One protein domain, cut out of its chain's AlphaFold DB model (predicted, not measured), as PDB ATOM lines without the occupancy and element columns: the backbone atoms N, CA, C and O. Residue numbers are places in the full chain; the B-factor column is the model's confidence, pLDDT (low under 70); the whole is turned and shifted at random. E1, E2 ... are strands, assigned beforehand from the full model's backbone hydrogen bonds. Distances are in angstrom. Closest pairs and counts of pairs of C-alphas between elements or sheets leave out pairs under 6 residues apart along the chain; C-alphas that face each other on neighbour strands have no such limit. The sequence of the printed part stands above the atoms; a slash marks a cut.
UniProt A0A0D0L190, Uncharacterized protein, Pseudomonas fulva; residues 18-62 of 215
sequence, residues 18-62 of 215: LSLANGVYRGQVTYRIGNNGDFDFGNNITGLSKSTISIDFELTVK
ATOM      1  N   LEU A  18      47.204  -4.060  94.755       61.78
ATOM      2  CA  LEU A  18      47.880  -4.361  96.021       61.78
ATOM      3  C   LEU A  18      47.285  -5.554  96.794       61.78
ATOM      4  O   LEU A  18      47.935  -6.093  97.681       61.78
ATOM      5  N   SER A  19      46.038  -5.933  96.510       66.12
ATOM      6  CA  SER A  19      45.370  -7.098  97.111       66.12
ATOM      7  C   SER A  19      45.486  -8.369  96.267       66.12
ATOM      8  O   SER A  19      45.184  -9.457  96.754       66.12
ATOM      9  N   LEU A  20      45.904  -8.244  95.006       72.12
ATOM     10  CA  LEU A  20      46.031  -9.360  94.075       72.12
ATOM     11  C   LEU A  20      47.423  -9.961  94.206       72.12
ATOM     12  O   LEU A  20      48.386  -9.219  94.147       72.12
ATOM     13  N   ALA A  21      47.555 -11.276  94.354       70.50
ATOM     14  CA  ALA A  21      48.861 -11.935  94.381       70.50
ATOM     15  C   ALA A  21      49.678 -11.678  93.095       70.50
ATOM     16  O   ALA A  21      49.134 -11.309  92.055       70.50
ATOM     17  N   ASN A  22      50.996 -11.895  93.163       72.81
ATOM     18  CA  ASN A  22      51.819 -11.902  91.954       72.81
ATOM     19  C   ASN A  22      51.325 -12.978  90.992       72.81
ATOM     20  O   ASN A  22      50.962 -14.076  91.408       72.81
ATOM     21  N   GLY A  23      51.318 -12.665  89.701       78.25
ATOM     22  CA  GLY A  23      50.938 -13.640  88.690       78.25
ATOM     23  C   GLY A  23      50.224 -13.041  87.494       78.25
ATOM     24  O   GLY A  23      50.095 -11.823  87.347       78.25
ATOM     25  N   VAL A  24      49.781 -13.944  86.622       86.12
ATOM     26  CA  VAL A  24      49.043 -13.616  85.405       86.12
ATOM     27  C   VAL A  24      47.597 -14.058  85.576       86.12
ATOM     28  O   VAL A  24      47.303 -15.250  85.658       86.12
ATOM     29  N   TYR A  25      46.698 -13.087  85.616       86.62
ATOM     30  CA  TYR A  25      45.261 -13.285  85.693       86.62
ATOM     31  C   TYR A  25      44.692 -13.269  84.286       86.62
ATOM     32  O   TYR A  25      44.847 -12.283  83.566       86.62
ATOM     33  N   ARG A  26      44.032 -14.360  83.904       92.06
ATOM     34  CA  ARG A  26      43.346 -14.483  82.621       92.06
ATOM     35  C   ARG A  26      41.867 -14.677  82.848       92.06
ATOM     36  O   ARG A  26      41.469 -15.428  83.736       92.06
ATOM     37  N   GLY A  27      41.070 -14.056  82.003       90.44
ATOM     38  CA  GLY A  27      39.665 -14.385  81.915       90.44
ATOM     39  C   GLY A  27      39.058 -13.874  80.629       90.44
ATOM     40  O   GLY A  27      39.709 -13.223  79.813       90.44
ATOM     41  N   GLN A  28      37.797 -14.233  80.456       92.94
ATOM     42  CA  GLN A  28      37.033 -13.931  79.266       92.94
ATOM     43  C   GLN A  28      35.616 -13.570  79.688       92.94
ATOM     44  O   GLN A  28      35.011 -14.261  80.509       92.94
ATOM     45  N   VAL A  29      35.078 -12.503  79.103       91.00
ATOM     46  CA  VAL A  29      33.642 -12.218  79.145       91.00
ATOM     47  C   VAL A  29      33.089 -12.398  77.745       91.00
ATOM     48  O   VAL A  29      33.623 -11.839  76.791       91.00
ATOM     49  N   THR A  30      32.021 -13.179  77.619       93.12
ATOM     50  CA  THR A  30      31.331 -13.385  76.344       93.12
ATOM     51  C   THR A  30      29.941 -12.778  76.414       93.12
ATOM     52  O   THR A  30      29.144 -13.148  77.273       93.12
ATOM     53  N   TYR A  31      29.654 -11.887  75.473       91.25
ATOM     54  CA  TYR A  31      28.357 -11.259  75.265       91.25
ATOM     55  C   TYR A  31      27.658 -11.892  74.065       91.25
ATOM     56  O   TYR A  31      28.280 -12.144  73.032       91.25
ATOM     57  N   ARG A  32      26.355 -12.135  74.181       92.44
ATOM     58  CA  ARG A  32      25.481 -12.644  73.121       92.44
ATOM     59  C   ARG A  32      24.897 -11.487  72.315       92.44
ATOM     60  O   ARG A  32      24.419 -10.512  72.884       92.44
ATOM     61  N   ILE A  33      24.902 -11.623  70.993       88.88
ATOM     62  CA  ILE A  33      24.294 -10.680  70.051       88.88
ATOM     63  C   ILE A  33      23.061 -11.333  69.428       88.88
ATOM     64  O   ILE A  33      23.151 -12.442  68.897       88.88
ATOM     65  N   GLY A  34      21.931 -10.632  69.442       85.38
ATOM     66  CA  GLY A  34      20.679 -11.084  68.838       85.38
ATOM     67  C   GLY A  34      19.503 -11.007  69.807       85.38
ATOM     68  O   GLY A  34      19.633 -10.490  70.911       85.38
ATOM     69  N   ASN A  35      18.353 -11.526  69.378       85.56
ATOM     70  CA  ASN A  35      17.117 -11.472  70.159       85.56
ATOM     71  C   ASN A  35      17.295 -12.144  71.535       85.56
ATOM     72  O   ASN A  35      17.712 -13.305  71.596       85.56
ATOM     73  N   ASN A  36      16.970 -11.438  72.620       87.06
ATOM     74  CA  ASN A  36      17.222 -11.835  74.015       87.06
ATOM     75  C   ASN A  36      18.717 -12.020  74.381       87.06
ATOM     76  O   ASN A  36      19.054 -12.744  75.328       87.06
ATOM     77  N   GLY A  37      19.626 -11.423  73.606       88.75
ATOM     78  CA  GLY A  37      21.059 -11.359  73.890       88.75
ATOM     79  C   GLY A  37      21.432 -10.187  74.801       88.75
ATOM     80  O   GLY A  37      20.594  -9.368  75.162       88.75
ATOM     81  N   ASP A  38      22.715 -10.098  75.149       90.31
ATOM     82  CA  ASP A  38      23.260  -8.945  75.876       90.31
ATOM     83  C   ASP A  38      23.257  -7.682  74.992       90.31
ATOM     84  O   ASP A  38      23.020  -6.575  75.472       90.31
ATOM     85  N   PHE A  39      23.458  -7.863  73.681       87.62
ATOM     86  CA  PHE A  39      23.230  -6.855  72.647       87.62
ATOM     87  C   PHE A  39      22.006  -7.240  71.810       87.62
ATOM     88  O   PHE A  39      22.114  -8.004  70.842       87.62
ATOM     89  N   ASP A  40      20.845  -6.708  72.190       87.94
ATOM     90  CA  ASP A  40      19.577  -6.914  71.492       87.94
ATOM     91  C   ASP A  40      19.188  -5.671  70.675       87.94
ATOM     92  O   ASP A  40      19.095  -4.558  71.193       87.94
ATOM     93  N   PHE A  41      18.956  -5.868  69.378       84.94
ATOM     94  CA  PHE A  41      18.562  -4.825  68.425       84.94
ATOM     95  C   PHE A  41      17.080  -4.929  68.019       84.94
ATOM     96  O   PHE A  41      16.645  -4.274  67.069       84.94
ATOM     97  N   GLY A  42      16.307  -5.758  68.723       81.69
ATOM     98  CA  GLY A  42      14.899  -6.018  68.471       81.69
ATOM     99  C   GLY A  42      14.639  -7.183  67.512       81.69
ATOM    100  O   GLY A  42      15.534  -7.822  66.952       81.69
ATOM    101  N   ASN A  43      13.351  -7.456  67.310       79.69
ATOM    102  CA  ASN A  43      12.880  -8.557  66.474       79.69
ATOM    103  C   ASN A  43      13.080  -8.255  64.974       79.69
ATOM    104  O   ASN A  43      12.912  -7.120  64.529       79.69
ATOM    105  N   ASN A  44      13.371  -9.287  64.170       78.69
ATOM    106  CA  ASN A  44      13.542  -9.218  62.703       78.69
ATOM    107  C   ASN A  44      14.790  -8.462  62.195       78.69
ATOM    108  O   ASN A  44      14.786  -7.890  61.099       78.69
ATOM    109  N   ILE A  45      15.878  -8.482  62.967       79.25
ATOM    110  CA  ILE A  45      17.205  -8.063  62.500       79.25
ATOM    111  C   ILE A  45      17.828  -9.193  61.679       79.25
ATOM    112  O   ILE A  45      17.884 -10.341  62.116       79.25
ATOM    113  N   THR A  46      18.297  -8.873  60.474       76.94
ATOM    114  CA  THR A  46      18.916  -9.827  59.547       76.94
ATOM    115  C   THR A  46      20.335  -9.385  59.190       76.94
ATOM    116  O   THR A  46      20.647  -8.194  59.182       76.94
ATOM    117  N   GLY A  47      21.214 -10.348  58.895       75.06
ATOM    118  CA  GLY A  47      22.579 -10.060  58.443       75.06
ATOM    119  C   GLY A  47      23.589  -9.728  59.547       75.06
ATOM    120  O   GLY A  47      24.579  -9.060  59.259       75.06
ATOM    121  N   LEU A  48      23.370 -10.190  60.786       78.31
ATOM    122  CA  LEU A  48      24.418 -10.197  61.813       78.31
ATOM    123  C   LEU A  48      25.546 -11.146  61.384       78.31
ATOM    124  O   LEU A  48      25.295 -12.303  61.056       78.31
ATOM    125  N   SER A  49      26.789 -10.666  61.394       81.88
ATOM    126  CA  SER A  49      27.963 -11.468  61.021       81.88
ATOM    127  C   SER A  49      28.459 -12.381  62.148       81.88
ATOM    128  O   SER A  49      29.185 -13.337  61.884       81.88
ATOM    129  N   LYS A  50      28.078 -12.094  63.399       83.38
ATOM    130  CA  LYS A  50      28.426 -12.861  64.602       83.38
ATOM    131  C   LYS A  50      27.243 -12.906  65.569       83.38
ATOM    132  O   LYS A  50      26.448 -11.971  65.615       83.38
ATOM    133  N   SER A  51      27.165 -13.975  66.357       87.00
ATOM    134  CA  SER A  51      26.189 -14.150  67.443       87.00
ATOM    135  C   SER A  51      26.782 -13.898  68.832       87.00
ATOM    136  O   SER A  51      26.048 -13.903  69.818       87.00
ATOM    137  N   THR A  52      28.096 -13.666  68.933       90.69
ATOM    138  CA  THR A  52      28.784 -13.361  70.190       90.69
ATOM    139  C   THR A  52      29.955 -12.396  69.998       90.69
ATOM    140  O   THR A  52      30.533 -12.289  68.911       90.69
ATOM    141  N   ILE A  53      30.317 -11.711  71.083       89.69
ATOM    142  CA  ILE A  53      31.557 -10.946  71.242       89.69
ATOM    143  C   ILE A  53      32.236 -11.454  72.508       89.69
ATOM    144  O   ILE A  53      31.651 -11.374  73.585       89.69
ATOM    145  N   SER A  54      33.462 -11.949  72.383       91.88
ATOM    146  CA  SER A  54      34.292 -12.316  73.529       91.88
ATOM    147  C   SER A  54      35.362 -11.250  73.733       91.88
ATOM    148  O   SER A  54      36.016 -10.834  72.777       91.88
ATOM    149  N   ILE A  55      35.503 -10.793  74.972       90.38
ATOM    150  CA  ILE A  55      36.554  -9.883  75.416       90.38
ATOM    151  C   ILE A  55      37.456 -10.681  76.347       90.38
ATOM    152  O   ILE A  55      37.050 -11.055  77.451       90.38
ATOM    153  N   ASP A  56      38.667 -10.952  75.879       92.00
ATOM    154  CA  ASP A  56      39.718 -11.596  76.657       92.00
ATOM    155  C   ASP A  56      40.531 -10.539  77.404       92.00
ATOM    156  O   ASP A  56      40.881  -9.493  76.854       92.00
ATOM    157  N   PHE A  57      40.854 -10.816  78.663       89.12
ATOM    158  CA  PHE A  57      41.697  -9.957  79.481       89.12
ATOM    159  C   PHE A  57      42.855 -10.748  80.077       89.12
ATOM    160  O   PHE A  57      42.687 -11.855  80.594       89.12
ATOM    161  N   GLU A  58      44.038 -10.139  80.029       90.00
ATOM    162  CA  GLU A  58      45.241 -10.615  80.699       90.00
ATOM    163  C   GLU A  58      45.813  -9.476  81.550       90.00
ATOM    164  O   GLU A  58      46.195  -8.427  81.032       90.00
ATOM    165  N   LEU A  59      45.861  -9.676  82.867       85.44
ATOM    166  CA  LEU A  59      46.467  -8.748  83.816       85.44
ATOM    167  C   LEU A  59      47.687  -9.414  84.448       85.44
ATOM    168  O   LEU A  59      47.583 -10.497  85.018       85.44
ATOM    169  N   THR A  60      48.836  -8.743  84.401       83.44
ATOM    170  CA  THR A  60      50.038  -9.188  85.113       83.44
ATOM    171  C   THR A  60      50.254  -8.325  86.350       83.44
ATOM    172  O   THR A  60      50.496  -7.124  86.234       83.44
ATOM    173  N   VAL A  61      50.210  -8.939  87.531       77.81
ATOM    174  CA  VAL A  61      50.493  -8.273  88.807       77.81
ATOM    175  C   VAL A  61      51.925  -8.593  89.226       77.81
ATOM    176  O   VAL A  61      52.308  -9.759  89.335       77.81
ATOM    177  N   LYS A  62      52.725  -7.543  89.445       75.31
ATOM    178  CA  LYS A  62      54.101  -7.633  89.949       75.31
ATOM    179  C   LYS A  62      54.284  -6.700  91.138       75.31
ATOM    180  O   LYS A  62      54.525  -5.506  90.977       75.31
TER     181      LYS A  62
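AT A GLANCE: This is residues 18 to 62 of the 215 residues of an uncharacterized protein of Pseudomonas fulva (UniProt A0A0D0L190). What does the shape look like? It is a long, thin hairpin of two strands side by side, E1 then E2, with a large loop, residues 33 to 51, at one end. What are its make-up and size? The printed part has 45 residues and no named helix; it is all strand by class, though E1 and E2 hold 20 residues, under half. It is an extended rod, with a radius of gyration of the C-alphas of 16.3 A and spans of 49 by 18 by 8 A.

HOW THE PARTS SIT: How do the strands run? E1, residues 23 to 32, and E2, residues 52 to 61, are antiparallel neighbours, at 165 degrees. Where do they pair? C-alphas 30 and 54 face each other at 4.2 A; N 25 and O 59 are within hydrogen-bond range at 2.8 A.

IN THESE COORDINATES: Where does E1 begin? C-alpha 23 is at (50.938, -13.640, 88.690); E1 is 29.9 A long. Where does E2 end? C-alpha 61 is at (50.493, -8.273, 88.807); E2 is 29.0 A long.

THE WHOLE: Is it continuous? The printed part has no cut; the link E1 to E2 is long, 19 residues. Where is confidence low? Residues 18 to 19 are under 70.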